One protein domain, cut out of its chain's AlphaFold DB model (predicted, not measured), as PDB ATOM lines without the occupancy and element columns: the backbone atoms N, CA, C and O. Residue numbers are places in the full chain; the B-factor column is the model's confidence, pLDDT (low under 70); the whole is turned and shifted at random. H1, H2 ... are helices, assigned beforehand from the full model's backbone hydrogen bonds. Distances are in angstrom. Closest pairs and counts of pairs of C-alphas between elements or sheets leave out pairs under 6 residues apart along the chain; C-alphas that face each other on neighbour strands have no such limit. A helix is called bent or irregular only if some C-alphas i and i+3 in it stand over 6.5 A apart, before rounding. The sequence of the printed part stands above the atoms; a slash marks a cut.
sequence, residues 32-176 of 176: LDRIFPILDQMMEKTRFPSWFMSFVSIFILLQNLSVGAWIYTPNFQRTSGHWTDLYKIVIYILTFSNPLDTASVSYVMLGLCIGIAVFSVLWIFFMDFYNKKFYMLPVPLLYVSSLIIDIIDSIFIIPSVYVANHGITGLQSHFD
ATOM      1  N   LEU A  32       1.823 -28.683 -58.926       78.06
ATOM      2  CA  LEU A  32       2.145 -27.421 -58.255       78.06
ATOM      3  C   LEU A  32       3.314 -26.671 -58.914       78.06
ATOM      4  O   LEU A  32       3.221 -25.462 -59.105       78.06
ATOM      5  N   ASP A  33       4.350 -27.382 -59.366       81.56
ATOM      6  CA  ASP A  33       5.526 -26.781 -60.020       81.56
ATOM      7  C   ASP A  33       5.175 -26.060 -61.327       81.56
ATOM      8  O   ASP A  33       5.885 -25.157 -61.761       81.56
ATOM      9  N   ARG A  34       4.048 -26.427 -61.946       81.56
ATOM     10  CA  ARG A  34       3.548 -25.797 -63.177       81.56
ATOM     11  C   ARG A  34       2.712 -24.552 -62.917       81.56
ATOM     12  O   ARG A  34       2.617 -23.694 -63.790       81.56
ATOM     13  N   ILE A  35       2.114 -24.453 -61.732       85.38
ATOM     14  CA  ILE A  35       1.291 -23.310 -61.338       85.38
ATOM     15  C   ILE A  35       2.175 -22.154 -60.865       85.38
ATOM     16  O   ILE A  35       1.859 -21.002 -61.159       85.38
ATOM     17  N   PHE A  36       3.302 -22.432 -60.198       86.12
ATOM     18  CA  PHE A  36       4.185 -21.383 -59.670       86.12
ATOM     19  C   PHE A  36       4.612 -20.334 -60.708       86.12
ATOM     20  O   PHE A  36       4.456 -19.154 -60.410       86.12
ATOM     21  N   PRO A  37       5.051 -20.690 -61.933       85.94
ATOM     22  CA  PRO A  37       5.389 -19.690 -62.946       85.94
ATOM     23  C   PRO A  37       4.212 -18.790 -63.345       85.94
ATOM     24  O   PRO A  37       4.414 -17.634 -63.702       85.94
ATOM     25  N   ILE A  38       2.979 -19.309 -63.299       87.06
ATOM     26  CA  ILE A  38       1.766 -18.544 -63.619       87.06
ATOM     27  C   ILE A  38       1.493 -17.536 -62.505       87.06
ATOM     28  O   ILE A  38       1.272 -16.361 -62.789       87.06
ATOM     29  N   LEU A  39       1.558 -17.983 -61.248       88.69
ATOM     30  CA  LEU A  39       1.391 -17.114 -60.082       88.69
ATOM     31  C   LEU A  39       2.480 -16.039 -60.017       88.69
ATOM     32  O   LEU A  39       2.177 -14.886 -59.735       88.69
ATOM     33  N   ASP A  40       3.722 -16.384 -60.350       88.25
ATOM     34  CA  ASP A  40       4.837 -15.433 -60.376       88.25
ATOM     35  C   ASP A  40       4.623 -14.348 -61.452       88.25
ATOM     36  O   ASP A  40       4.699 -13.150 -61.175       88.25
ATOM     37  N   GLN A  41       4.206 -14.745 -62.664       88.75
ATOM     38  CA  GLN A  41       3.837 -13.794 -63.723       88.75
ATOM     39  C   GLN A  41       2.638 -12.914 -63.344       88.75
ATOM     40  O   GLN A  41       2.586 -11.744 -63.741       88.75
ATOM     41  N   MET A  42       1.671 -13.458 -62.601       90.38
ATOM     42  CA  MET A  42       0.572 -12.671 -62.047       90.38
ATOM     43  C   MET A  42       1.126 -11.622 -61.080       90.38
ATOM     44  O   MET A  42       0.963 -10.433 -61.335       90.38
ATOM     45  N   MET A  43       1.883 -12.030 -60.059       87.75
ATOM     46  CA  MET A  43       2.461 -11.122 -59.061       87.75
ATOM     47  C   MET A  43       3.310  -9.999 -59.676       87.75
ATOM     48  O   MET A  43       3.282  -8.866 -59.194       87.75
ATOM     49  N   GLU A  44       4.042 -10.280 -60.757       89.94
ATOM     50  CA  GLU A  44       4.857  -9.272 -61.436       89.94
ATOM     51  C   GLU A  44       4.004  -8.251 -62.215       89.94
ATOM     52  O   GLU A  44       4.244  -7.039 -62.136       89.94
ATOM     53  N   LYS A  45       3.015  -8.728 -62.984       89.12
ATOM     54  CA  LYS A  45       2.333  -7.917 -64.010       89.12
ATOM     55  C   LYS A  45       0.964  -7.386 -63.607       89.12
ATOM     56  O   LYS A  45       0.505  -6.409 -64.207       89.12
ATOM     57  N   THR A  46       0.304  -7.986 -62.622       89.88
ATOM     58  CA  THR A  46      -1.006  -7.527 -62.158       89.88
ATOM     59  C   THR A  46      -0.836  -6.579 -60.989       89.88
ATOM     60  O   THR A  46      -0.434  -6.971 -59.897       89.88
ATOM     61  N   ARG A  47      -1.150  -5.302 -61.214       89.50
ATOM     62  CA  ARG A  47      -1.160  -4.286 -60.162       89.50
ATOM     63  C   ARG A  47      -2.487  -3.558 -60.196       89.50
ATOM     64  O   ARG A  47      -2.706  -2.674 -61.021       89.50
ATOM     65  N   PHE A  48      -3.377  -3.938 -59.291       91.12
ATOM     66  CA  PHE A  48      -4.607  -3.192 -59.072       91.12
ATOM     67  C   PHE A  48      -4.320  -1.864 -58.354       91.12
ATOM     68  O   PHE A  48      -3.305  -1.738 -57.661       91.12
ATOM     69  N   PRO A  49      -5.204  -0.859 -58.488       93.88
ATOM     70  CA  PRO A  49      -5.088   0.386 -57.740       93.88
ATOM     71  C   PRO A  49      -4.992   0.124 -56.234       93.88
ATOM     72  O   PRO A  49      -5.777  -0.648 -55.677       93.88
ATOM     73  N   SER A  50      -4.056   0.795 -55.562       92.69
ATOM     74  CA  SER A  50      -3.776   0.567 -54.137       92.69
ATOM     75  C   SER A  50      -5.005   0.770 -53.254       92.69
ATOM     76  O   SER A  50      -5.247  -0.025 -52.356       92.69
ATOM     77  N   TRP A  51      -5.824   1.787 -53.534       95.75
ATOM     78  CA  TRP A  51      -7.049   2.056 -52.779       95.75
ATOM     79  C   TRP A  51      -8.042   0.883 -52.830       95.75
ATOM     80  O   TRP A  51      -8.678   0.575 -51.824       95.75
ATOM     81  N   PHE A  52      -8.139   0.203 -53.975       94.12
ATOM     82  CA  PHE A  52      -9.040  -0.929 -54.167       94.12
ATOM     83  C   PHE A  52      -8.525  -2.166 -53.426       94.12
ATOM     84  O   PHE A  52      -9.267  -2.780 -52.662       94.12
ATOM     85  N   MET A  53      -7.233  -2.477 -53.561       93.62
ATOM     86  CA  MET A  53      -6.621  -3.594 -52.828       93.62
ATOM     87  C   MET A  53      -6.646  -3.379 -51.315       93.62
ATOM     88  O   MET A  53      -6.862  -4.333 -50.570       93.62
ATOM     89  N   SER A  54      -6.490  -2.139 -50.846       94.00
ATOM     90  CA  SER A  54      -6.654  -1.797 -49.431       94.00
ATOM     91  C   SER A  54      -8.071  -2.084 -48.942       94.00
ATOM     92  O   SER A  54      -8.234  -2.652 -47.867       94.00
ATOM     93  N   PHE A  55      -9.097  -1.748 -49.730       94.56
ATOM     94  CA  PHE A  55     -10.485  -2.053 -49.381       94.56
ATOM     95  C   PHE A  55     -10.730  -3.564 -49.276       94.56
ATOM     96  O   PHE A  55     -11.265  -4.027 -48.269       94.56
ATOM     97  N   VAL A  56     -10.272  -4.342 -50.265       93.50
ATOM     98  CA  VAL A  56     -10.365  -5.812 -50.244       93.50
ATOM     99  C   VAL A  56      -9.618  -6.392 -49.038       93.50
ATOM    100  O   VAL A  56     -10.151  -7.239 -48.327       93.50
ATOM    101  N   SER A  57      -8.417  -5.889 -48.745       93.25
ATOM    102  CA  SER A  57      -7.606  -6.356 -47.613       93.25
ATOM    103  C   SER A  57      -8.269  -6.071 -46.265       93.25
ATOM    104  O   SER A  57      -8.272  -6.931 -45.389       93.25
ATOM    105  N   ILE A  58      -8.867  -4.885 -46.095       95.25
ATOM    106  CA  ILE A  58      -9.644  -4.543 -44.893       95.25
ATOM    107  C   ILE A  58     -10.834  -5.491 -44.752       95.25
ATOM    108  O   ILE A  58     -11.093  -5.987 -43.657       95.25
ATOM    109  N   PHE A  59     -11.539  -5.774 -45.847       93.38
ATOM    110  CA  PHE A  59     -12.664  -6.699 -45.829       93.38
ATOM    111  C   PHE A  59     -12.236  -8.115 -45.406       93.38
ATOM    112  O   PHE A  59     -12.827  -8.672 -44.484       93.38
ATOM    113  N   ILE A  60     -11.161  -8.661 -45.985       92.44
ATOM    114  CA  ILE A  60     -10.608  -9.976 -45.603       92.44
ATOM    115  C   ILE A  60     -10.151  -9.979 -44.135       92.44
ATOM    116  O   ILE A  60     -10.384 -10.943 -43.405       92.44
ATOM    117  N   LEU A  61      -9.535  -8.893 -43.657       93.56
ATOM    118  CA  LEU A  61      -9.141  -8.756 -42.253       93.56
ATOM    119  C   LEU A  61     -10.359  -8.818 -41.319       93.56
ATOM    120  O   LEU A  61     -10.318  -9.509 -40.302       93.56
ATOM    121  N   LEU A  62     -11.448  -8.130 -41.673       91.44
ATOM    122  CA  LEU A  62     -12.704  -8.181 -40.923       91.44
ATOM    123  C   LEU A  62     -13.313  -9.584 -40.948       91.44
ATOM    124  O   LEU A  62     -13.756 -10.063 -39.905       91.44
ATOM    125  N   GLN A  63     -13.284 -10.270 -42.094       90.94
ATOM    126  CA  GLN A  63     -13.722 -11.663 -42.187       90.94
ATOM    127  C   GLN A  63     -12.909 -12.570 -41.251       90.94
ATOM    128  O   GLN A  63     -13.501 -13.331 -40.487       90.94
ATOM    129  N   ASN A  64     -11.581 -12.436 -41.215       89.38
ATOM    130  CA  ASN A  64     -10.726 -13.190 -40.291       89.38
ATOM    131  C   ASN A  64     -11.028 -12.872 -38.819       89.38
ATOM    132  O   ASN A  64     -11.124 -13.781 -37.996       89.38
ATOM    133  N   LEU A  65     -11.235 -11.597 -38.478       88.81
ATOM    134  CA  LEU A  65     -11.589 -11.188 -37.117       88.81
ATOM    135  C   LEU A  65     -12.957 -11.745 -36.698       88.81
ATOM    136  O   LEU A  65     -13.138 -12.135 -35.544       88.81
ATOM    137  N   SER A  66     -13.900 -11.850 -37.639       87.06
ATOM    138  CA  SER A  66     -15.236 -12.394 -37.378       87.06
ATOM    139  C   SER A  66     -15.224 -13.856 -36.932       87.06
ATOM    140  O   SER A  66     -16.094 -14.249 -36.158       87.06
ATOM    141  N   VAL A  67     -14.209 -14.637 -37.328       84.44
ATOM    142  CA  VAL A  67     -14.035 -16.033 -36.893       84.44
ATOM    143  C   VAL A  67     -13.924 -16.133 -35.369       84.44
ATOM    144  O   VAL A  67     -14.512 -17.022 -34.756       84.44
ATOM    145  N   GLY A  68     -13.248 -15.174 -34.726       80.19
ATOM    146  CA  GLY A  68     -13.117 -15.114 -33.262       80.19
ATOM    147  C   GLY A  68     -14.416 -14.772 -32.517       80.19
ATOM    148  O   GLY A  68     -14.495 -14.950 -31.298       80.19
ATOM    149  N   ALA A  69     -15.428 -14.297 -33.246       80.19
ATOM    150  CA  ALA A  69     -16.756 -13.952 -32.746       80.19
ATOM    151  C   ALA A  69     -17.863 -14.821 -33.369       80.19
ATOM    152  O   ALA A  69     -19.035 -14.455 -33.314       80.19
ATOM    153  N   TRP A  70     -17.516 -15.963 -33.972       83.06
ATOM    154  CA  TRP A  70     -18.491 -16.866 -34.583       83.06
ATOM    155  C   TRP A  70     -19.525 -17.390 -33.595       83.06
ATOM    156  O   TRP A  70     -19.269 -17.484 -32.394       83.06
ATOM    157  N   ILE A  71     -20.671 -17.820 -34.129       76.25
ATOM    158  CA  ILE A  71     -21.802 -18.286 -33.323       76.25
ATOM    159  C   ILE A  71     -21.463 -19.467 -32.402       76.25
ATOM    160  O   ILE A  71     -21.996 -19.579 -31.301       76.25
ATOM    161  N   TYR A  72     -20.514 -20.305 -32.815       73.38
ATOM    162  CA  TYR A  72     -20.044 -21.457 -32.045       73.38
ATOM    163  C   TYR A  72     -19.037 -21.103 -30.946       73.38
ATOM    164  O   TYR A  72     -18.650 -21.963 -30.160       73.38
ATOM    165  N   THR A  73     -18.573 -19.855 -30.891       80.62
ATOM    166  CA  THR A  73     -17.585 -19.438 -29.896       80.62
ATOM    167  C   THR A  73     -18.261 -19.067 -28.573       80.62
ATOM    168  O   THR A  73     -19.350 -18.478 -28.572       80.62
ATOM    169  N   PRO A  74     -17.603 -19.306 -27.420       76.56
ATOM    170  CA  PRO A  74     -18.118 -18.877 -26.119       76.56
ATOM    171  C   PRO A  74     -18.370 -17.367 -26.037       76.56
ATOM    172  O   PRO A  74     -19.225 -16.923 -25.275       76.56
ATOM    173  N   ASN A  75     -17.632 -16.574 -26.820       79.50
ATOM    174  CA  ASN A  75     -17.788 -15.124 -26.878       79.50
ATOM    175  C   ASN A  75     -19.178 -14.738 -27.382       79.50
ATOM    176  O   ASN A  75     -19.835 -13.918 -26.750       79.50
ATOM    177  N   PHE A  76     -19.652 -15.366 -28.460       80.81
ATOM    178  CA  PHE A  76     -20.980 -15.098 -29.003       80.81
ATOM    179  C   PHE A  76     -22.086 -15.587 -28.060       80.81
ATOM    180  O   PHE A  76     -23.026 -14.847 -27.776       80.81
ATOM    181  N   GLN A  77     -21.942 -16.795 -27.504       79.38
ATOM    182  CA  GLN A  77     -22.930 -17.397 -26.597       79.38
ATOM    183  C   GLN A  77     -23.159 -16.593 -25.307       79.38
ATOM    184  O   GLN A  77     -24.226 -16.676 -24.706       79.38
ATOM    185  N   ARG A  78     -22.164 -15.809 -24.875       82.31
ATOM    186  CA  ARG A  78     -22.246 -14.955 -23.678       82.31
ATOM    187  C   ARG A  78     -22.848 -13.575 -23.947       82.31
ATOM    188  O   ARG A  78     -23.015 -12.802 -23.006       82.31
ATOM    189  N   THR A  79     -23.142 -13.239 -25.201       83.12
ATOM    190  CA  THR A  79     -23.766 -11.954 -25.546       83.12
ATOM    191  C   THR A  79     -25.272 -12.009 -25.304       83.12
ATOM    192  O   THR A  79     -25.902 -13.047 -25.492       83.12
ATOM    193  N   SER A  80     -25.862 -10.885 -24.898       81.44
ATOM    194  CA  SER A  80     -27.308 -10.768 -24.684       81.44
ATOM    195  C   SER A  80     -27.847  -9.431 -25.196       81.44
ATOM    196  O   SER A  80     -27.161  -8.407 -25.119       81.44
ATOM    197  N   GLY A  81     -29.102  -9.420 -25.653       85.25
ATOM    198  CA  GLY A  81     -29.801  -8.212 -26.100       85.25
ATOM    199  C   GLY A  81     -29.234  -7.640 -27.404       85.25
ATOM    200  O   GLY A  81     -28.921  -8.379 -28.334       85.25
ATOM    201  N   HIS A  82     -29.076  -6.316 -27.464       85.88
ATOM    202  CA  HIS A  82     -28.667  -5.594 -28.678       85.88
ATOM    203  C   HIS A  82     -27.299  -6.006 -29.241       85.88
ATOM    204  O   HIS A  82     -27.087  -5.937 -30.451       85.88
ATOM    205  N   TRP A  83     -26.375  -6.457 -28.389       82.44
ATOM    206  CA  TRP A  83     -25.053  -6.909 -28.829       82.44
ATOM    207  C   TRP A  83     -25.132  -8.164 -29.694       82.44
ATOM    208  O   TRP A  83     -24.408  -8.286 -30.678       82.44
ATOM    209  N   THR A  84     -26.054  -9.068 -29.368       82.81
ATOM    210  CA  THR A  84     -26.273 -10.294 -30.133       82.81
ATOM    211  C   THR A  84     -26.842  -9.971 -31.513       82.81
ATOM    212  O   THR A  84     -26.403 -10.549 -32.500       82.81
ATOM    213  N   ASP A  85     -27.758  -9.006 -31.616       84.00
ATOM    214  CA  ASP A  85     -28.315  -8.575 -32.907       84.00
ATOM    215  C   ASP A  85     -27.277  -7.868 -33.786       84.00
ATOM    216  O   ASP A  85     -27.199  -8.135 -34.986       84.00
ATOM    217  N   LEU A  86     -26.415  -7.042 -33.188       84.69
ATOM    218  CA  LEU A  86     -25.293  -6.433 -33.898       84.69
ATOM    219  C   LEU A  86     -24.326  -7.496 -34.435       84.69
ATOM    220  O   LEU A  86     -23.966  -7.455 -35.611       84.69
ATOM    221  N   TYR A  87     -23.950  -8.484 -33.617       83.88
ATOM    222  CA  TYR A  87     -23.084  -9.568 -34.082       83.88
ATOM    223  C   TYR A  87     -23.728 -10.398 -35.187       83.88
ATOM    224  O   TYR A  87     -23.033 -10.775 -36.127       83.88
ATOM    225  N   LYS A  88     -25.045 -10.629 -35.139       84.25
ATOM    226  CA  LYS A  88     -25.743 -11.317 -36.232       84.25
ATOM    227  C   LYS A  88     -25.603 -10.566 -37.550       84.25
ATOM    228  O   LYS A  88     -25.287 -11.183 -38.559       84.25
ATOM    229  N   ILE A  89     -25.809  -9.249 -37.544       85.38
ATOM    230  CA  ILE A  89     -25.697  -8.422 -38.753       85.38
ATOM    231  C   ILE A  89     -24.263  -8.457 -39.291       85.38
ATOM    232  O   ILE A  89     -24.056  -8.663 -40.485       85.38
ATOM    233  N   VAL A  90     -23.271  -8.301 -38.411       85.94
ATOM    234  CA  VAL A  90     -21.853  -8.315 -38.799       85.94
ATOM    235  C   VAL A  90     -21.461  -9.665 -39.395       85.94
ATOM    236  O   VAL A  90     -20.880  -9.704 -40.476       85.94
ATOM    237  N   ILE A  91     -21.811 -10.771 -38.734       87.06
ATOM    238  CA  ILE A  91     -21.518 -12.119 -39.234       87.06
ATOM    239  C   ILE A  91     -22.240 -12.348 -40.559       87.06
ATOM    240  O   ILE A  91     -21.600 -12.782 -41.506       87.06
ATOM    241  N   TYR A  92     -23.517 -11.973 -40.670       86.19
ATOM    242  CA  TYR A  92     -24.285 -12.114 -41.908       86.19
ATOM    243  C   TYR A  92     -23.616 -11.424 -43.101       86.19
ATOM    244  O   TYR A  92     -23.532 -12.003 -44.180       86.19
ATOM    245  N   ILE A  93     -23.110 -10.202 -42.915       86.25
ATOM    246  CA  ILE A  93     -22.414  -9.461 -43.977       86.25
ATOM    247  C   ILE A  93     -21.089 -10.139 -44.349       86.25
ATOM    248  O   ILE A  93     -20.734 -10.175 -45.522       86.25
ATOM    249  N   LEU A  94     -20.351 -10.666 -43.369       86.75
ATOM    250  CA  LEU A  94     -19.006 -11.209 -43.580       86.75
ATOM    251  C   LEU A  94     -18.996 -12.664 -44.074       86.75
ATOM    252  O   LEU A  94     -18.062 -13.056 -44.774       86.75
ATOM    253  N   THR A  95     -20.014 -13.455 -43.732       83.25
ATOM    254  CA  THR A  95     -20.154 -14.868 -44.131       83.25
ATOM    255  C   THR A  95     -21.204 -15.082 -45.220       83.25
ATOM    256  O   THR A  95     -21.341 -16.195 -45.726       83.25
ATOM    257  N   PHE A  96     -21.961 -14.037 -45.572       83.88
ATOM    258  CA  PHE A  96     -23.097 -14.077 -46.497       83.88
ATOM    259  C   PHE A  96     -24.157 -15.139 -46.150       83.88
ATOM    260  O   PHE A  96     -24.880 -15.617 -47.024       83.88
ATOM    261  N   SER A  97     -24.242 -15.542 -44.881       78.81
ATOM    262  CA  SER A  97     -25.163 -16.574 -44.400       78.81
ATOM    263  C   SER A  97     -25.780 -16.185 -43.065       78.81
ATOM    264  O   SER A  97     -25.175 -15.468 -42.271       78.81
ATOM    265  N   ASN A  98     -27.001 -16.664 -42.812       74.38
ATOM    266  CA  ASN A  98     -27.701 -16.385 -41.562       74.38
ATOM    267  C   ASN A  98     -26.993 -17.062 -40.376       74.38
ATOM    268  O   ASN A  98     -26.912 -18.290 -40.365       74.38
ATOM    269  N   PRO A  99     -26.525 -16.292 -39.370       68.81
ATOM    270  CA  PRO A  99     -25.846 -16.842 -38.207       68.81
ATOM    271  C   PRO A  99     -26.669 -17.853 -37.417       68.81
ATOM    272  O   PRO A  99     -26.111 -18.785 -36.858       68.81
ATOM    273  N   LEU A 100     -27.984 -17.645 -37.336       67.31
ATOM    274  CA  LEU A 100     -28.862 -18.383 -36.426       67.31
ATOM    275  C   LEU A 100     -29.521 -19.610 -37.045       67.31
ATOM    276  O   LEU A 100     -30.171 -20.371 -36.330       67.31
ATOM    277  N   ASP A 101     -29.412 -19.777 -38.357       66.69
ATOM    278  CA  ASP A 101     -30.036 -20.900 -39.038       66.69
ATOM    279  C   ASP A 101     -29.083 -22.096 -39.047       66.69
ATOM    280  O   ASP A 101     -28.431 -22.409 -40.039       66.69
ATOM    281  N   THR A 102     -28.957 -22.736 -37.885       61.03
ATOM    282  CA  THR A 102     -28.142 -23.946 -37.716       61.03
ATOM    283  C   THR A 102     -28.854 -25.206 -38.207       61.03
ATOM    284  O   THR A 102     -28.228 -26.259 -38.286       61.03
ATOM    285  N   ALA A 103     -30.156 -25.118 -38.503       56.75
ATOM    286  CA  ALA A 103     -30.989 -26.251 -38.893       56.75
ATOM    287  C   ALA A 103     -31.107 -26.400 -40.415       56.75
ATOM    288  O   ALA A 103     -31.257 -27.519 -40.906       56.75
ATOM    289  N   SER A 104     -31.034 -25.300 -41.170       56.94
ATOM    290  CA  SER A 104     -31.098 -25.336 -42.625       56.94
ATOM    291  C   SER A 104     -29.720 -25.083 -43.245       56.94
ATOM    292  O   SER A 104     -29.055 -24.075 -43.010       56.94
ATOM    293  N   VAL A 105     -29.254 -26.034 -44.059       61.53
ATOM    294  CA  VAL A 105     -28.081 -25.804 -44.905       61.53
ATOM    295  C   VAL A 105     -28.506 -24.827 -45.992       61.53
ATOM    296  O   VAL A 105     -29.386 -25.136 -46.797       61.53
ATOM    297  N   SER A 106     -27.871 -23.655 -46.053       71.56
ATOM    298  CA  SER A 106     -28.064 -22.728 -47.172       71.56
ATOM    299  C   SER A 106     -27.484 -23.342 -48.450       71.56
ATOM    300  O   SER A 106     -26.332 -23.107 -48.818       71.56
ATOM    301  N   TYR A 107     -28.291 -24.159 -49.135       78.12
ATOM    302  CA  TYR A 107     -27.915 -24.845 -50.375       78.12
ATOM    303  C   TYR A 107     -27.468 -23.867 -51.464       78.12
ATOM    304  O   TYR A 107     -26.623 -24.207 -52.289       78.12
ATOM    305  N   VAL A 108     -27.996 -22.639 -51.438       83.44
ATOM    306  CA  VAL A 108     -27.590 -21.564 -52.346       83.44
ATOM    307  C   VAL A 108     -26.136 -21.175 -52.098       83.44
ATOM    308  O   VAL A 108     -25.351 -21.164 -53.042       83.44
ATOM    309  N   MET A 109     -25.749 -20.907 -50.844       84.75
ATOM    310  CA  MET A 109     -24.363 -20.543 -50.540       84.75
ATOM    311  C   MET A 109     -23.400 -21.709 -50.708       84.75
ATOM    312  O   MET A 109     -22.308 -21.512 -51.232       84.75
ATOM    313  N   LEU A 110     -23.818 -22.925 -50.355       85.62
ATOM    314  CA  LEU A 110     -23.045 -24.132 -50.637       85.62
ATOM    315  C   LEU A 110     -22.775 -24.281 -52.141       85.62
ATOM    316  O   LEU A 110     -21.628 -24.456 -52.549       85.62
ATOM    317  N   GLY A 111     -23.819 -24.179 -52.967       88.06
ATOM    318  CA  GLY A 111     -23.705 -24.279 -54.420       88.06
ATOM    319  C   GLY A 111     -22.829 -23.180 -55.017       88.06
ATOM    320  O   GLY A 111     -22.036 -23.453 -55.914       88.06
ATOM    321  N   LEU A 112     -22.917 -21.961 -54.485       90.81
ATOM    322  CA  LEU A 112     -22.101 -20.832 -54.922       90.81
ATOM    323  C   LEU A 112     -20.622 -21.033 -54.547       90.81
ATOM    324  O   LEU A 112     -19.764 -20.899 -55.417       90.81
ATOM    325  N   CYS A 113     -20.315 -21.446 -53.313       90.94
ATOM    326  CA  CYS A 113     -18.943 -21.737 -52.878       90.94
ATOM    327  C   CYS A 113     -18.311 -22.869 -53.704       90.94
ATOM    328  O   CYS A 113     -17.185 -22.736 -54.178       90.94
ATOM    329  N   ILE A 114     -19.053 -23.960 -53.940       92.12
ATOM    330  CA  ILE A 114     -18.599 -25.059 -54.807       92.12
ATOM    331  C   ILE A 114     -18.409 -24.565 -56.244       92.12
ATOM    332  O   ILE A 114     -17.406 -24.890 -56.874       92.12
ATOM    333  N   GLY A 115     -19.349 -23.772 -56.762       93.94
ATOM    334  CA  GLY A 115     -19.287 -23.218 -58.111       93.94
ATOM    335  C   GLY A 115     -18.045 -22.359 -58.333       93.94
ATOM    336  O   GLY A 115     -17.344 -22.566 -59.321       93.94
ATOM    337  N   ILE A 116     -17.738 -21.455 -57.396       94.44
ATOM    338  CA  ILE A 116     -16.517 -20.640 -57.426       94.44
ATOM    339  C   ILE A 116     -15.284 -21.537 -57.352       94.44
ATOM    340  O   ILE A 116     -14.435 -21.445 -58.228       94.44
ATOM    341  N   ALA A 117     -15.212 -22.465 -56.394       93.06
ATOM    342  CA  ALA A 117     -14.050 -23.341 -56.244       93.06
ATOM    343  C   ALA A 117     -13.778 -24.183 -57.507       93.06
ATOM    344  O   ALA A 117     -12.643 -24.263 -57.977       93.06
ATOM    345  N   VAL A 118     -14.817 -24.786 -58.094       95.31
ATOM    346  CA  VAL A 118     -14.698 -25.557 -59.342       95.31
ATOM    347  C   VAL A 118     -14.282 -24.654 -60.497       95.31
ATOM    348  O   VAL A 118     -13.409 -25.031 -61.279       95.31
ATOM    349  N   PHE A 119     -14.869 -23.462 -60.606       96.19
ATOM    350  CA  PHE A 119     -14.508 -22.500 -61.640       96.19
ATOM    351  C   PHE A 119     -13.044 -22.057 -61.522       96.19
ATOM    352  O   PHE A 119     -12.331 -22.099 -62.523       96.19
ATOM    353  N   SER A 120     -12.565 -21.725 -60.322       94.38
ATOM    354  CA  SER A 120     -11.173 -21.334 -60.065       94.38
ATOM    355  C   SER A 120     -10.199 -22.466 -60.398       94.38
ATOM    356  O   SER A 120      -9.190 -22.246 -61.068       94.38
ATOM    357  N   VAL A 121     -10.534 -23.713 -60.049       93.44
ATOM    358  CA  VAL A 121      -9.733 -24.890 -60.423       93.44
ATOM    359  C   VAL A 121      -9.691 -25.084 -61.944       93.44
ATOM    360  O   VAL A 121      -8.611 -25.261 -62.512       93.44
ATOM    361  N   LEU A 122     -10.839 -25.020 -62.629       95.25
ATOM    362  CA  LEU A 122     -10.900 -25.111 -64.092       95.25
ATOM    363  C   LEU A 122     -10.125 -23.971 -64.765       95.25
ATOM    364  O   LEU A 122      -9.462 -24.197 -65.778       95.25
ATOM    365  N   TRP A 123     -10.166 -22.770 -64.190       95.12
ATOM    366  CA  TRP A 123      -9.419 -21.613 -64.665       95.12
ATOM    367  C   TRP A 123      -7.906 -21.829 -64.557       95.12
ATOM    368  O   TRP A 123      -7.182 -21.587 -65.523       95.12
ATOM    369  N   ILE A 124      -7.420 -22.369 -63.434       91.75
ATOM    370  CA  ILE A 124      -6.003 -22.729 -63.261       91.75
ATOM    371  C   ILE A 124      -5.572 -23.766 -64.308       91.75
ATOM    372  O   ILE A 124      -4.525 -23.604 -64.939       91.75
ATOM    373  N   PHE A 125      -6.385 -24.800 -64.560       92.00
ATOM    374  CA  PHE A 125      -6.097 -25.782 -65.613       92.00
ATOM    375  C   PHE A 125      -6.072 -25.160 -67.012       92.00
ATOM    376  O   PHE A 125      -5.203 -25.494 -67.820       92.00
ATOM    377  N   PHE A 126      -7.002 -24.248 -67.303       93.44
ATOM    378  CA  PHE A 126      -7.016 -23.505 -68.558       93.44
ATOM    379  C   PHE A 126      -5.740 -22.671 -68.729       93.44
ATOM    380  O   PHE A 126      -5.125 -22.709 -69.796       93.44
ATOM    381  N   MET A 127      -5.304 -21.976 -67.677       90.81
ATOM    382  CA  MET A 127      -4.083 -21.171 -67.693       90.81
ATOM    383  C   MET A 127      -2.822 -22.031 -67.857       90.81
ATOM    384  O   MET A 127      -1.956 -21.668 -68.651       90.81
ATOM    385  N   ASP A 128      -2.733 -23.198 -67.206       89.50
ATOM    386  CA  ASP A 128      -1.638 -24.165 -67.420       89.50
ATOM    387  C   ASP A 128      -1.602 -24.667 -68.870       89.50
ATOM    388  O   ASP A 128      -0.552 -24.673 -69.519       89.50
ATOM    389  N   PHE A 129      -2.760 -25.038 -69.422       90.44
ATOM    390  CA  PHE A 129      -2.860 -25.462 -70.816       90.44
ATOM    391  C   PHE A 129      -2.452 -24.346 -71.789       90.44
ATOM    392  O   PHE A 129      -1.708 -24.591 -72.744       90.44
ATOM    393  N   TYR A 130      -2.904 -23.115 -71.547       89.38
ATOM    394  CA  TYR A 130      -2.568 -21.967 -72.382       89.38
ATOM    395  C   TYR A 130      -1.072 -21.642 -72.314       89.38
ATOM    396  O   TYR A 130      -0.440 -21.436 -73.353       89.38
ATOM    397  N   ASN A 131      -0.491 -21.653 -71.110       87.31
ATOM    398  CA  ASN A 131       0.929 -21.391 -70.887       87.31
ATOM    399  C   ASN A 131       1.809 -22.385 -71.661       87.31
ATOM    400  O   ASN A 131       2.752 -21.982 -72.335       87.31
ATOM    401  N   LYS A 132       1.442 -23.673 -71.675       84.94
ATOM    402  CA  LYS A 132       2.144 -24.701 -72.466       84.94
ATOM    403  C   LYS A 132       2.084 -24.467 -73.973       84.94
ATOM    404  O   LYS A 132       3.016 -24.832 -74.682       84.94
ATOM    405  N   LYS A 133       0.979 -23.913 -74.478       85.19
ATOM    406  CA  LYS A 133       0.770 -23.730 -75.920       85.19
ATOM    407  C   LYS A 133       1.434 -22.464 -76.459       85.19
ATOM    408  O   LYS A 133       1.937 -22.487 -77.579       85.19
ATOM    409  N   PHE A 134       1.403 -21.372 -75.698       82.38
ATOM    410  CA  PHE A 134       1.817 -20.052 -76.182       82.38
ATOM    411  C   PHE A 134       3.058 -19.483 -75.481       82.38
ATOM    412  O   PHE A 134       3.555 -18.456 -75.934       82.38
ATOM    413  N   TYR A 135       3.576 -20.137 -74.428       74.81
ATOM    414  CA  TYR A 135       4.753 -19.772 -73.610       74.81
ATOM    415  C   TYR A 135       4.713 -18.397 -72.917       74.81
ATOM    416  O   TYR A 135       5.414 -18.184 -71.931       74.81
ATOM    417  N   MET A 136       3.896 -17.463 -73.399       78.25
ATOM    418  CA  MET A 136       3.669 -16.147 -72.820       78.25
ATOM    419  C   MET A 136       2.179 -15.942 -72.574       78.25
ATOM    420  O   MET A 136       1.361 -16.037 -73.493       78.25
ATOM    421  N   LEU A 137       1.832 -15.621 -71.329       85.12
ATOM    422  CA  LEU A 137       0.463 -15.304 -70.954       85.12
ATOM    423  C   LEU A 137       0.165 -13.829 -71.259       85.12
ATOM    424  O   LEU A 137       0.914 -12.940 -70.837       85.12
ATOM    425  N   PRO A 138      -0.917 -13.530 -71.998       89.19
ATOM    426  CA  PRO A 138      -1.288 -12.158 -72.287       89.19
ATOM    427  C   PRO A 138      -1.739 -11.460 -71.000       89.19
ATOM    428  O   PRO A 138      -2.471 -12.020 -70.184       89.19
ATOM    429  N   VAL A 139      -1.336 -10.197 -70.852       89.25
ATOM    430  CA  VAL A 139      -1.592  -9.379 -69.653       89.25
ATOM    431  C   VAL A 139      -3.068  -9.376 -69.218       89.25
ATOM    432  O   VAL A 139      -3.314  -9.541 -68.026       89.25
ATOM    433  N   PRO A 140      -4.071  -9.280 -70.117       92.06
ATOM    434  CA  PRO A 140      -5.474  -9.338 -69.706       92.06
ATOM    435  C   PRO A 140      -5.865 -10.639 -68.991       92.06
ATOM    436  O   PRO A 140      -6.606 -10.587 -68.013       92.06
ATOM    437  N   LEU A 141      -5.348 -11.798 -69.423       92.44
ATOM    438  CA  LEU A 141      -5.638 -13.079 -68.763       92.44
ATOM    439  C   LEU A 141      -5.004 -13.153 -67.373       92.44
ATOM    440  O   LEU A 141      -5.599 -13.732 -66.465       92.44
ATOM    441  N   LEU A 142      -3.837 -12.532 -67.186       92.12
ATOM    442  CA  LEU A 142      -3.212 -12.424 -65.868       92.12
ATOM    443  C   LEU A 142      -4.085 -11.590 -64.920       92.12
ATOM    444  O   LEU A 142      -4.344 -12.036 -63.807       92.12
ATOM    445  N   TYR A 143      -4.627 -10.449 -65.370       93.19
ATOM    446  CA  TYR A 143      -5.546  -9.635 -64.555       93.19
ATOM    447  C   TYR A 143      -6.819 -10.387 -64.161       93.19
ATOM    448  O   TYR A 143      -7.248 -10.293 -63.014       93.19
ATOM    449  N   VAL A 144      -7.407 -11.150 -65.086       94.00
ATOM    450  CA  VAL A 144      -8.573 -11.994 -64.775       94.00
ATOM    451  C   VAL A 144      -8.201 -13.071 -63.757       94.00
ATOM    452  O   VAL A 144      -8.945 -13.294 -62.807       94.00
ATOM    453  N   SER A 145      -7.029 -13.689 -63.903       93.56
ATOM    454  CA  SER A 145      -6.551 -14.714 -62.971       93.56
ATOM    455  C   SER A 145      -6.316 -14.152 -61.571       93.56
ATOM    456  O   SER A 145      -6.743 -14.770 -60.605       93.56
ATOM    457  N   SER A 146      -5.713 -12.966 -61.453       93.50
ATOM    458  CA  SER A 146      -5.519 -12.298 -60.158       93.50
ATOM    459  C   SER A 146      -6.853 -11.876 -59.543       93.50
ATOM    460  O   SER A 146      -7.065 -12.037 -58.348       93.50
ATOM    461  N   LEU A 147      -7.820 -11.441 -60.354       94.19
ATOM    462  CA  LEU A 147      -9.163 -11.151 -59.856       94.19
ATOM    463  C   LEU A 147      -9.860 -12.398 -59.293       94.19
ATOM    464  O   LEU A 147     -10.480 -12.320 -58.234       94.19
ATOM    465  N   ILE A 148      -9.759 -13.540 -59.972       94.06
ATOM    466  CA  ILE A 148     -10.372 -14.792 -59.513       94.06
ATOM    467  C   ILE A 148      -9.653 -15.312 -58.260       94.06
ATOM    468  O   ILE A 148     -10.288 -15.490 -57.226       94.06
ATOM    469  N   ILE A 149      -8.335 -15.500 -58.339       92.06
ATOM    470  CA  ILE A 149      -7.553 -16.195 -57.308       92.06
ATOM    471  C   ILE A 149      -7.274 -15.289 -56.102       92.06
ATOM    472  O   ILE A 149      -7.450 -15.708 -54.963       92.06
ATOM    473  N   ASP A 150      -6.864 -14.035 -56.312       90.75
ATOM    474  CA  ASP A 150      -6.443 -13.183 -55.192       90.75
ATOM    475  C   ASP A 150      -7.630 -12.495 -54.513       90.75
ATOM    476  O   ASP A 150      -7.601 -12.273 -53.300       90.75
ATOM    477  N   ILE A 151      -8.678 -12.146 -55.270       93.19
ATOM    478  CA  ILE A 151      -9.808 -11.361 -54.755       93.19
ATOM    479  C   ILE A 151     -11.025 -12.245 -54.490       93.19
ATOM    480  O   ILE A 151     -11.486 -12.304 -53.350       93.19
ATOM    481  N   ILE A 152     -11.567 -12.911 -55.516       93.94
ATOM    482  CA  ILE A 152     -12.814 -13.679 -55.371       93.94
ATOM    483  C   ILE A 152     -12.610 -14.862 -54.425       93.94
ATOM    484  O   ILE A 152     -13.351 -14.967 -53.447       93.94
ATOM    485  N   ASP A 153     -11.610 -15.712 -54.665       92.88
ATOM    486  CA  ASP A 153     -11.379 -16.889 -53.822       92.88
ATOM    487  C   ASP A 153     -11.142 -16.466 -52.365       92.88
ATOM    488  O   ASP A 153     -11.815 -16.971 -51.469       92.88
ATOM    489  N   SER A 154     -10.295 -15.457 -52.125       92.19
ATOM    490  CA  SER A 154     -10.031 -14.926 -50.779       92.19
ATOM    491  C   SER A 154     -11.292 -14.454 -50.045       92.19
ATOM    492  O   SER A 154     -11.464 -14.762 -48.866       92.19
ATOM    493  N   ILE A 155     -12.197 -13.745 -50.732       92.94
ATOM    494  CA  ILE A 155     -13.477 -13.276 -50.167       92.94
ATOM    495  C   ILE A 155     -14.395 -14.452 -49.800       92.94
ATOM    496  O   ILE A 155     -15.164 -14.364 -48.837       92.94
ATOM    497  N   PHE A 156     -14.328 -15.553 -50.550       92.69
ATOM    498  CA  PHE A 156     -15.200 -16.715 -50.379       92.69
ATOM    499  C   PHE A 156     -14.640 -17.808 -49.462       92.69
ATOM    500  O   PHE A 156     -15.393 -18.716 -49.100       92.69
ATOM    501  N   ILE A 157     -13.387 -17.706 -48.999       91.00
ATOM    502  CA  ILE A 157     -12.811 -18.650 -48.024       91.00
ATOM    503  C   ILE A 157     -13.674 -18.719 -46.757       91.00
ATOM    504  O   ILE A 157     -14.115 -19.801 -46.371       91.00
ATOM    505  N   ILE A 158     -13.959 -17.583 -46.114       90.69
ATOM    506  CA  ILE A 158     -14.697 -17.567 -44.841       90.69
ATOM    507  C   ILE A 158     -16.155 -18.037 -44.988       90.69
ATOM    508  O   ILE A 158     -16.557 -18.902 -44.207       90.69
ATOM    509  N   PRO A 159     -16.937 -17.575 -45.984       88.94
ATOM    510  CA  PRO A 159     -18.240 -18.163 -46.300       88.94
ATOM    511  C   PRO A 159     -18.189 -19.685 -46.513       88.94
ATOM    512  O   PRO A 159     -19.027 -20.411 -45.981       88.94
ATOM    513  N   SER A 160     -17.172 -20.191 -47.218       89.00
ATOM    514  CA  SER A 160     -17.021 -21.630 -47.475       89.00
ATOM    515  C   SER A 160     -16.786 -22.420 -46.187       89.00
ATOM    516  O   SER A 160     -17.437 -23.440 -45.954       89.00
ATOM    517  N   VAL A 161     -15.895 -21.936 -45.314       88.38
ATOM    518  CA  VAL A 161     -15.643 -22.570 -44.008       88.38
ATOM    519  C   VAL A 161     -16.887 -22.493 -43.124       88.38
ATOM    520  O   VAL A 161     -17.214 -23.452 -42.428       88.38
ATOM    521  N   TYR A 162     -17.617 -21.380 -43.176       85.88
ATOM    522  CA  TYR A 162     -18.853 -21.199 -42.426       85.88
ATOM    523  C   TYR A 162     -19.913 -22.245 -42.803       85.88
ATOM    524  O   TYR A 162     -20.473 -22.898 -41.919       85.88
ATOM    525  N   VAL A 163     -20.138 -22.452 -44.106       85.12
ATOM    526  CA  VAL A 163     -21.060 -23.474 -44.629       85.12
ATOM    527  C   VAL A 163     -20.596 -24.885 -44.257       85.12
ATOM    528  O   VAL A 163     -21.410 -25.697 -43.819       85.12
ATOM    529  N   ALA A 164     -19.297 -25.178 -44.379       84.62
ATOM    530  CA  ALA A 164     -18.743 -26.478 -43.997       84.62
ATOM    531  C   ALA A 164     -18.954 -26.772 -42.502       84.62
ATOM    532  O   ALA A 164     -19.405 -27.861 -42.145       84.62
ATOM    533  N   ASN A 165     -18.706 -25.786 -41.635       82.50
ATOM    534  CA  ASN A 165     -18.933 -25.916 -40.197       82.50
ATOM    535  C   ASN A 165     -20.410 -26.128 -39.860       82.50
ATOM    536  O   ASN A 165     -20.709 -27.007 -39.058       82.50
ATOM    537  N   HIS A 166     -21.326 -25.405 -40.514       78.75
ATOM    538  CA  HIS A 166     -22.767 -25.623 -40.346       78.75
ATOM    539  C   HIS A 166     -23.177 -27.042 -40.735       78.75
ATOM    540  O   HIS A 166     -23.916 -27.688 -39.994       78.75
ATOM    541  N   GLY A 167     -22.640 -27.561 -41.843       76.00
ATOM    542  CA  GLY A 167     -22.855 -28.945 -42.260       76.00
ATOM    543  C   GLY A 167     -22.371 -29.963 -41.221       76.00
ATOM    544  O   GLY A 167     -23.106 -30.889 -40.887       76.00
ATOM    545  N   ILE A 168     -21.170 -29.771 -40.662       79.31
ATOM    546  CA  ILE A 168     -20.617 -30.655 -39.620       79.31
ATOM    547  C   ILE A 168     -21.473 -30.604 -38.348       79.31
ATOM    548  O   ILE A 168     -21.840 -31.652 -37.816       79.31
ATOM    549  N   THR A 169     -21.834 -29.407 -37.873       74.75
ATOM    550  CA  THR A 169     -22.659 -29.265 -36.663       74.75
ATOM    551  C   THR A 169     -24.074 -29.803 -36.854       74.75
ATOM    552  O   THR A 169     -24.621 -30.407 -35.936       74.75
ATOM    553  N   GLY A 170     -24.649 -29.643 -38.050       67.69
ATOM    554  CA  GLY A 170     -25.969 -30.174 -38.381       67.69
ATOM    555  C   GLY A 170     -25.996 -31.705 -38.379       67.69
ATOM    556  O   GLY A 170     -26.948 -32.299 -37.880       67.69
ATOM    557  N   LEU A 171     -24.925 -32.351 -38.859       70.94
ATOM    558  CA  LEU A 171     -24.771 -33.805 -38.754       70.94
ATOM    559  C   LEU A 171     -24.699 -34.248 -37.291       70.94
ATOM    560  O   LEU A 171     -25.412 -35.172 -36.919       70.94
ATOM    561  N   GLN A 172     -23.902 -33.570 -36.457       67.38
ATOM    562  CA  GLN A 172     -23.784 -33.904 -35.033       67.38
ATOM    563  C   GLN A 172     -25.143 -33.861 -34.317       67.38
ATOM    564  O   GLN A 172     -25.488 -34.814 -33.631       67.38
ATOM    565  N   SER A 173     -25.952 -32.820 -34.547       59.12
ATOM    566  CA  SER A 173     -27.285 -32.699 -33.935       59.12
ATOM    567  C   SER A 173     -28.311 -33.737 -34.399       59.12
ATOM    568  O   SER A 173     -29.370 -33.846 -33.797       59.12
ATOM    569  N   HIS A 174     -28.034 -34.461 -35.488       51.62
ATOM    570  CA  HIS A 174     -28.931 -35.480 -36.035       51.62
ATOM    571  C   HIS A 174     -28.612 -36.897 -35.525       51.62
ATOM    572  O   HIS A 174     -29.408 -37.810 -35.756       51.62
ATOM    573  N   PHE A 175     -27.448 -37.079 -34.885       51.16
ATOM    574  CA  PHE A 175     -26.987 -38.337 -34.283       51.16
ATOM    575  C   PHE A 175     -27.158 -38.390 -32.753       51.16
ATOM    576  O   PHE A 175     -26.850 -39.429 -32.166       51.16
ATOM    577  N   ASP A 176     -27.662 -37.312 -32.144       43.25
ATOM    578  CA  ASP A 176     -28.153 -37.252 -30.758       43.25
ATOM    579  C   ASP A 176     -29.692 -37.358 -30.730       43.25
ATOM    580  O   ASP A 176     -30.229 -37.971 -29.777       43.25
TER     581      ASP A 176
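This is residues 32 to 176 of the 176 residues of an uncharacterized protein of Trichomonas vaginalis (UniProt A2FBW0). A long helical hairpin of H5 and H6a makes the body, with H1 crossing both of its helices near the turn and the bent H6 running on past the other end as the arm H6b. H2 runs roughly along H6a, partly beside it, and meets H4 near their ends at the bend of H6, with the short H3 beyond. The printed part has 145 residues with six named helices, H1 to H6 along the chain, and no named strand; the class is all helix, and the helices that touch are mostly crossed. The whole is loose, with a radius of gyration of the C-alphas of 18.7 A, and only just elongated, spanning 58 by 38 by 23 A.

H6, residues 139 to 174, was assigned as one helix by its hydrogen bonds but is bent, with C-alphas 155 and 158 6.9 A apart. Its arms are H6a, residues 139 to 155, 23.2 A long, and H6b, residues 158 to 174, 24.5 A long, ending with C-alpha 174 at (-28.931, -35.480, -36.035). H5, residues 107 to 134, is 39.7 A long. H1, residues 32 to 45, begins with C-alpha 32 at (2.145, -27.421, -58.255). H2 is residues 50 to 67, 26.0 A long, H3 residues 74 to 77, and H4 residues 82 to 95.

H6 is the hub, touching 4 other helices, and its arms stand at a steep tilt of 38 degrees. H5 and H6a form a hairpin, at a shallow tilt of 28 degrees, opposite ways; their closest C-alphas, of Ser 120 and Ile 148, are 6.6 A apart. H5 touches H6b with residues 109 to 113 alone, closest at the C-alphas of Cys 113 and Ser 160, 5.7 A. H1 touches H6a with residues 41 to 45 alone, about perpendicular at 74 degrees, closest at the C-alphas of Met 42 and Leu 142, 5.4 A. H1 also touches H5, about perpendicular at 88 degrees, closest at the C-alphas of Ile 35 and Asp 128, 6.8 A. H2 touches H6a at a shallow tilt of 26 degrees, the same way, with the C-alphas of Ile 60 and Ile 155 closest, 6.3 A. H4 touches H2, closest at the C-alphas of Gln 63 and Leu 94, 5.5 A, and H6b, closest at those of Thr 95 and Pro 159, 4.4 A. H3 is close to H4 but not clearly touching. Every O i to N i+4 pair is within hydrogen-bond range in H2, H4, H5 and H6b, against 8 of 10 in H1 and 11 of 13 in H6a; H3 is too short for one.

The C-alphas farthest apart, of Gly 81 and Lys 133, are 60.5 A apart. The printed part has no cut, and the link from H4 to H5, 11 residues, is long. Mean pLDDT of the printed part is 84.9, with residues 99 to 105, 170 and 172 to 176 under 70.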